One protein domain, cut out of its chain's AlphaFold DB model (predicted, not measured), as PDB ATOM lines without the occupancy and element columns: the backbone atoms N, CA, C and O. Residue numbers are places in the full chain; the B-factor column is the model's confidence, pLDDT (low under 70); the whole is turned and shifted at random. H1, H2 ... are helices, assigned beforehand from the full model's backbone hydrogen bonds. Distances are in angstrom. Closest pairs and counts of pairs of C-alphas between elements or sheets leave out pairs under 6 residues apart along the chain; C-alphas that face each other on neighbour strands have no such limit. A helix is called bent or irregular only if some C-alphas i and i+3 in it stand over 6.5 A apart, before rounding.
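What this domain is: This is residues 143 to 196 of the 237 residues of an uncharacterized protein of Phialophora attinorum (UniProt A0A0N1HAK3). A long helix, H1, gently bowed by a kink, makes nearly the whole length, and a short helix, H2, turns back from its far end like the tip of a hook. The two meet at a corner through a tight link and do not lie side by side, and the space under the bow of H1 is empty. The printed part has 54 residues with two named helices, H1 then H2, and no named strand; its class is all helix. It is extended, with a radius of gyration of the C-alphas of 19.6 A and spans of 57 by 25 by 9 A.

How they stand to each other: Start with H1, residues 145 to 180, and look near residue 166, where it has a kink of 35 degrees. It is neither bent nor irregular, but only just: C-alphas 163 and 166 are 6.1 A apart. Past its last residue, a tight link of 5 residues takes you to H2, residues 186 to 195. The helices are close but not clearly touching: their closest C-alphas, those of Leu 180 and Leu 186, are 7.8 A apart. Their lines stand at a steep tilt of 50 degrees, and they run opposite ways. In H2 every O i to N i+4 pair is within hydrogen-bond range; in H1, 30 of 32 are.

Where its parts are: Find C-alpha 145 at (97.211, 108.309, 141.086); from there H1 runs 50.5 A to C-alpha 180 at (109.286, 156.589, 132.626). H2 runs 14.7 A from C-alpha 186 to C-alpha 195 at (89.961, 156.328, 133.794).

The domain as a whole: The two C-alphas farthest apart, those of Phe 143 and Pro 183, are 58.4 A apart. Residues 143 to 179, 181 to 188 and 190 to 196 stand free. The printed part has no cut. In the B-factor column, the mean pLDDT of the printed part is 73.4; residues 143, 168, 170 and 176 to 196 are under 70.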
ATOM      1  N   PHE A 143      94.471 109.423 148.083       65.38
ATOM      2  CA  PHE A 143      95.692 108.969 147.414       65.38
ATOM      3  C   PHE A 143      95.397 108.237 146.101       65.38
ATOM      4  O   PHE A 143      95.843 107.113 145.887       65.38
ATOM      5  N   ASP A 144      94.633 108.874 145.218       74.88
ATOM      6  CA  ASP A 144      94.507 108.400 143.843       74.88
ATOM      7  C   ASP A 144      95.740 108.814 143.014       74.88
ATOM      8  O   ASP A 144      96.363 109.855 143.238       74.88
ATOM      9  N   ILE A 145      96.095 108.017 142.006       77.38
ATOM     10  CA  ILE A 145      97.211 108.309 141.086       77.38
ATOM     11  C   ILE A 145      96.991 109.659 140.377       77.38
ATOM     12  O   ILE A 145      97.945 110.366 140.043       77.38
ATOM     13  N   THR A 146      95.729 110.053 140.201       83.31
ATOM     14  CA  THR A 146      95.339 111.344 139.626       83.31
ATOM     15  C   THR A 146      95.711 112.532 140.522       83.31
ATOM     16  O   THR A 146      96.248 113.522 140.020       83.31
ATOM     17  N   THR A 147      95.513 112.445 141.844       82.69
ATOM     18  CA  THR A 147      95.851 113.532 142.783       82.69
ATOM     19  C   THR A 147      97.366 113.690 142.918       82.69
ATOM     20  O   THR A 147      97.877 114.814 142.945       82.69
ATOM     21  N   PHE A 148      98.109 112.582 142.876       82.88
ATOM     22  CA  PHE A 148      99.570 112.590 142.795       82.88
ATOM     23  C   PHE A 148     100.081 113.307 141.531       82.88
ATOM     24  O   PHE A 148     100.932 114.194 141.615       82.88
ATOM     25  N   ALA A 149      99.514 113.002 140.358       86.25
ATOM     26  CA  ALA A 149      99.905 113.656 139.109       86.25
ATOM     27  C   ALA A 149      99.629 115.174 139.130       86.25
ATOM     28  O   ALA A 149     100.490 115.969 138.746       86.25
ATOM     29  N   VAL A 150      98.460 115.593 139.626       89.69
ATOM     30  CA  VAL A 150      98.090 117.016 139.722       89.69
ATOM     31  C   VAL A 150      99.001 117.766 140.698       89.69
ATOM     32  O   VAL A 150      99.462 118.863 140.378       89.69
ATOM     33  N   THR A 151      99.315 117.186 141.860       88.06
ATOM     34  CA  THR A 151     100.181 117.845 142.856       88.06
ATOM     35  C   THR A 151     101.605 118.067 142.347       88.06
ATOM     36  O   THR A 151     102.138 119.162 142.533       88.06
ATOM     37  N   ILE A 152     102.202 117.112 141.622       89.31
ATOM     38  CA  ILE A 152     103.517 117.299 140.983       89.31
ATOM     39  C   ILE A 152     103.489 118.459 139.985       89.31
ATOM     40  O   ILE A 152     104.384 119.308 140.003       89.31
ATOM     41  N   VAL A 153     102.465 118.516 139.127       91.94
ATOM     42  CA  VAL A 153     102.334 119.571 138.111       91.94
ATOM     43  C   VAL A 153     102.195 120.943 138.769       91.94
ATOM     44  O   VAL A 153     102.890 121.878 138.372       91.94
ATOM     45  N   VAL A 154     101.357 121.060 139.802       92.75
ATOM     46  CA  VAL A 154     101.162 122.316 140.539       92.75
ATOM     47  C   VAL A 154     102.458 122.747 141.228       92.75
ATOM     48  O   VAL A 154     102.892 123.879 141.037       92.75
ATOM     49  N   VAL A 155     103.128 121.850 141.959       91.06
ATOM     50  CA  VAL A 155     104.368 122.163 142.691       91.06
ATOM     51  C   VAL A 155     105.504 122.567 141.743       91.06
ATOM     52  O   VAL A 155     106.209 123.547 142.004       91.06
ATOM     53  N   LEU A 156     105.668 121.871 140.614       89.81
ATOM     54  CA  LEU A 156     106.651 122.243 139.592       89.81
ATOM     55  C   LEU A 156     106.316 123.593 138.951       89.81
ATOM     56  O   LEU A 156     107.206 124.437 138.817       89.81
ATOM     57  N   ALA A 157     105.048 123.830 138.606       89.88
ATOM     58  CA  ALA A 157     104.604 125.099 138.038       89.88
ATOM     59  C   ALA A 157     104.840 126.265 139.009       89.88
ATOM     60  O   ALA A 157     105.371 127.297 138.602       89.88
ATOM     61  N   THR A 158     104.525 126.098 140.298       88.38
ATOM     62  CA  THR A 158     104.773 127.120 141.325       88.38
ATOM     63  C   THR A 158     106.266 127.386 141.508       88.38
ATOM     64  O   THR A 158     106.681 128.545 141.530       88.38
ATOM     65  N   THR A 159     107.099 126.342 141.568       87.38
ATOM     66  CA  THR A 159     108.555 126.490 141.747       87.38
ATOM     67  C   THR A 159     109.198 127.202 140.552       87.38
ATOM     68  O   THR A 159     109.996 128.124 140.731       87.38
ATOM     69  N   LEU A 160     108.807 126.838 139.325       85.50
ATOM     70  CA  LEU A 160     109.259 127.518 138.109       85.50
ATOM     71  C   LEU A 160     108.759 128.963 138.052       85.50
ATOM     72  O   LEU A 160     109.529 129.860 137.708       85.50
ATOM     73  N   CYS A 161     107.504 129.212 138.433       86.38
ATOM     74  CA  CYS A 161     106.941 130.557 138.480       86.38
ATOM     75  C   CYS A 161     107.728 131.454 139.444       86.38
ATOM     76  O   CYS A 161     108.116 132.553 139.060       86.38
ATOM     77  N   LEU A 162     108.067 130.967 140.642       83.94
ATOM     78  CA  LEU A 162     108.884 131.700 141.617       83.94
ATOM     79  C   LEU A 162     110.316 131.951 141.115       83.94
ATOM     80  O   LEU A 162     110.828 133.068 141.236       83.94
ATOM     81  N   ALA A 163     110.950 130.951 140.494       80.19
ATOM     82  CA  ALA A 163     112.292 131.089 139.928       80.19
ATOM     83  C   ALA A 163     112.341 132.133 138.793       80.19
ATOM     84  O   ALA A 163     113.279 132.932 138.709       80.19
ATOM     85  N   PHE A 164     111.311 132.178 137.942       81.00
ATOM     86  CA  PHE A 164     111.197 133.165 136.868       81.00
ATOM     87  C   PHE A 164     110.688 134.528 137.344       81.00
ATOM     88  O   PHE A 164     111.095 135.543 136.775       81.00
ATOM     89  N   ALA A 165     109.872 134.588 138.399       76.12
ATOM     90  CA  ALA A 165     109.333 135.828 138.950       76.12
ATOM     91  C   ALA A 165     110.448 136.786 139.377       76.12
ATOM     92  O   ALA A 165     110.361 137.979 139.103       76.12
ATOM     93  N   ASN A 166     111.545 136.284 139.952       72.75
ATOM     94  CA  ASN A 166     112.687 137.130 140.311       72.75
ATOM     95  C   ASN A 166     113.330 137.792 139.072       72.75
ATOM     96  O   ASN A 166     113.659 138.982 139.067       72.75
ATOM     97  N   ARG A 167     113.423 137.054 137.959       71.31
ATOM     98  CA  ARG A 167     113.931 137.571 136.678       71.31
ATOM     99  C   ARG A 167     112.950 138.561 136.035       71.31
ATOM    100  O   ARG A 167     113.373 139.595 135.519       71.31
ATOM    101  N   ILE A 168     111.649 138.263 136.102       68.94
ATOM    102  CA  ILE A 168     110.560 139.104 135.587       68.94
ATOM    103  C   ILE A 168     110.441 140.410 136.381       68.94
ATOM    104  O   ILE A 168     110.219 141.463 135.791       68.94
ATOM    105  N   MET A 169     110.645 140.383 137.701       70.44
ATOM    106  CA  MET A 169     110.609 141.566 138.566       70.44
ATOM    107  C   MET A 169     111.780 142.512 138.279       70.44
ATOM    108  O   MET A 169     111.614 143.730 138.257       70.44
ATOM    109  N   TRP A 170     112.964 141.974 137.980       69.00
ATOM    110  CA  TRP A 170     114.087 142.797 137.534       69.00
ATOM    111  C   TRP A 170     113.861 143.383 136.135       69.00
ATOM    112  O   TRP A 170     114.106 144.571 135.910       69.00
ATOM    113  N   PHE A 171     113.349 142.577 135.198       70.00
ATOM    114  CA  PHE A 171     113.050 143.040 133.844       70.00
ATOM    115  C   PHE A 171     111.948 144.100 133.835       70.00
ATOM    116  O   PHE A 171     112.098 145.128 133.182       70.00
ATOM    117  N   SER A 172     110.882 143.894 134.607       71.50
ATOM    118  CA  SER A 172     109.795 144.861 134.758       71.50
ATOM    119  C   SER A 172     110.284 146.146 135.408       71.50
ATOM    120  O   SER A 172     109.979 147.196 134.862       71.50
ATOM    121  N   ARG A 173     111.132 146.110 136.451       71.69
ATOM    122  CA  ARG A 173     111.784 147.326 136.986       71.69
ATOM    123  C   ARG A 173     112.584 148.054 135.907       71.69
ATOM    124  O   ARG A 173     112.438 149.261 135.759       71.69
ATOM    125  N   ARG A 174     113.392 147.340 135.117       71.88
ATOM    126  CA  ARG A 174     114.208 147.933 134.041       71.88
ATOM    127  C   ARG A 174     113.366 148.498 132.890       71.88
ATOM    128  O   ARG A 174     113.722 149.530 132.326       71.88
ATOM    129  N   LEU A 175     112.263 147.840 132.547       72.50
ATOM    130  CA  LEU A 175     111.315 148.292 131.531       72.50
ATOM    131  C   LEU A 175     110.510 149.500 132.024       72.50
ATOM    132  O   LEU A 175     110.292 150.431 131.258       72.50
ATOM    133  N   TRP A 176     110.158 149.531 133.311       67.25
ATOM    134  CA  TRP A 176     109.504 150.670 133.955       67.25
ATOM    135  C   TRP A 176     110.376 151.925 133.905       67.25
ATOM    136  O   TRP A 176     109.884 152.978 133.522       67.25
ATOM    137  N   TRP A 177     111.682 151.811 134.187       67.88
ATOM    138  CA  TRP A 177     112.619 152.931 134.026       67.88
ATOM    139  C   TRP A 177     112.676 153.441 132.579       67.88
ATOM    140  O   TRP A 177     112.642 154.644 132.365       67.88
ATOM    141  N   ARG A 178     112.678 152.551 131.574       69.38
ATOM    142  CA  ARG A 178     112.662 152.941 130.147       69.38
ATOM    143  C   ARG A 178     111.357 153.610 129.708       69.38
ATOM    144  O   ARG A 178     111.378 154.497 128.859       69.38
ATOM    145  N   LEU A 179     110.230 153.181 130.273       65.00
ATOM    146  CA  LEU A 179     108.921 153.773 130.003       65.00
ATOM    147  C   LEU A 179     108.738 155.127 130.702       65.00
ATOM    148  O   LEU A 179     108.055 155.986 130.148       65.00
ATOM    149  N   LEU A 180     109.352 155.331 131.872       62.94
ATOM    150  CA  LEU A 180     109.286 156.589 132.626       62.94
ATOM    151  C   LEU A 180     110.213 157.684 132.064       62.94
ATOM    152  O   LEU A 180     109.947 158.864 132.278       62.94
ATOM    153  N   ASP A 181     111.272 157.302 131.344       68.31
ATOM    154  CA  ASP A 181     112.257 158.224 130.748       68.31
ATOM    155  C   ASP A 181     111.842 158.748 129.358       68.31
ATOM    156  O   ASP A 181     112.435 159.675 128.813       68.31
ATOM    157  N   SER A 182     110.795 158.170 128.758       64.69
ATOM    158  CA  SER A 182     110.281 158.610 127.458       64.69
ATOM    159  C   SER A 182     109.310 159.792 127.630       64.69
ATOM    160  O   SER A 182     108.231 159.608 128.194       64.69
ATOM    161  N   PRO A 183     109.594 160.999 127.099       61.28
ATOM    162  CA  PRO A 183     108.736 162.182 127.270       61.28
ATOM    163  C   PRO A 183     107.341 162.052 126.624       61.28
ATOM    164  O   PRO A 183     106.453 162.854 126.906       61.28
ATOM    165  N   ALA A 184     107.122 161.030 125.790       64.19
ATOM    166  CA  ALA A 184     105.866 160.776 125.085       64.19
ATOM    167  C   ALA A 184     104.832 159.945 125.879       64.19
ATOM    168  O   ALA A 184     103.671 159.887 125.483       64.19
ATOM    169  N   THR A 185     105.207 159.296 126.991       61.44
ATOM    170  CA  THR A 185     104.306 158.393 127.745       61.44
ATOM    171  C   THR A 185     103.553 159.094 128.883       61.44
ATOM    172  O   THR A 185     102.524 158.598 129.339       61.44
ATOM    173  N   LEU A 186     104.002 160.284 129.298       60.69
ATOM    174  CA  LEU A 186     103.384 161.092 130.355       60.69
ATOM    175  C   LEU A 186     101.906 161.474 130.102       60.69
ATOM    176  O   LEU A 186     101.119 161.354 131.046       60.69
ATOM    177  N   PRO A 187     101.470 161.898 128.894       61.97
ATOM    178  CA  PRO A 187     100.061 162.235 128.666       61.97
ATOM    179  C   PRO A 187      99.156 160.996 128.605       61.97
ATOM    180  O   PRO A 187      98.032 161.042 129.100       61.97
ATOM    181  N   LEU A 188      99.655 159.869 128.082       63.22
ATOM    182  CA  LEU A 188      98.907 158.607 128.017       63.22
ATOM    183  C   LEU A 188      98.714 157.987 129.403       63.22
ATOM    184  O   LEU A 188      97.608 157.571 129.729       63.22
ATOM    185  N   ILE A 189      99.751 157.990 130.250       62.19
ATOM    186  CA  ILE A 189      99.653 157.498 131.632       62.19
ATOM    187  C   ILE A 189      98.695 158.373 132.449       62.19
ATOM    188  O   ILE A 189      97.917 157.845 133.239       62.19
ATOM    189  N   ARG A 190      98.691 159.696 132.228       59.78
ATOM    190  CA  ARG A 190      97.762 160.621 132.896       59.78
ATOM    191  C   ARG A 190      96.308 160.400 132.460       59.78
ATOM    192  O   ARG A 190      95.432 160.426 133.318       59.78
ATOM    193  N   GLY A 191      96.067 160.122 131.175       65.94
ATOM    194  CA  GLY A 191      94.740 159.766 130.652       65.94
ATOM    195  C   GLY A 191      94.232 158.405 131.146       65.94
ATOM    196  O   GLY A 191      93.050 158.248 131.444       65.94
ATOM    197  N   LEU A 192      95.134 157.434 131.314       57.06
ATOM    198  CA  LEU A 192      94.803 156.116 131.864       57.06
ATOM    199  C   LEU A 192      94.546 156.170 133.378       57.06
ATOM    200  O   LEU A 192      93.662 155.476 133.869       57.06
ATOM    201  N   LEU A 193      95.255 157.041 134.110       56.81
ATOM    202  CA  LEU A 193      95.008 157.280 135.537       56.81
ATOM    203  C   LEU A 193      93.656 157.956 135.792       56.81
ATOM    204  O   LEU A 193      93.013 157.639 136.785       56.81
ATOM    205  N   SER A 194      93.203 158.841 134.896       60.62
ATOM    206  CA  SER A 194      91.872 159.454 135.011       60.62
ATOM    207  C   SER A 194      90.718 158.500 134.691       60.62
ATOM    208  O   SER A 194      89.588 158.792 135.059       60.62
ATOM    209  N   MET A 195      90.977 157.365 134.028       54.06
ATOM    210  CA  MET A 195      89.961 156.328 133.794       54.06
ATOM    211  C   MET A 195      89.910 155.257 134.888       54.06
ATOM    212  O   MET A 195      88.935 154.515 134.963       54.06
ATOM    213  N   LEU A 196      90.930 155.174 135.745       52.31
ATOM    214  CA  LEU A 196      91.026 154.166 136.803       52.31
ATOM    215  C   LEU A 196      90.567 154.684 138.178       52.31
ATOM    216  O   LEU A 196      91.026 154.196 139.208       52.31
TER     217      LEU A 196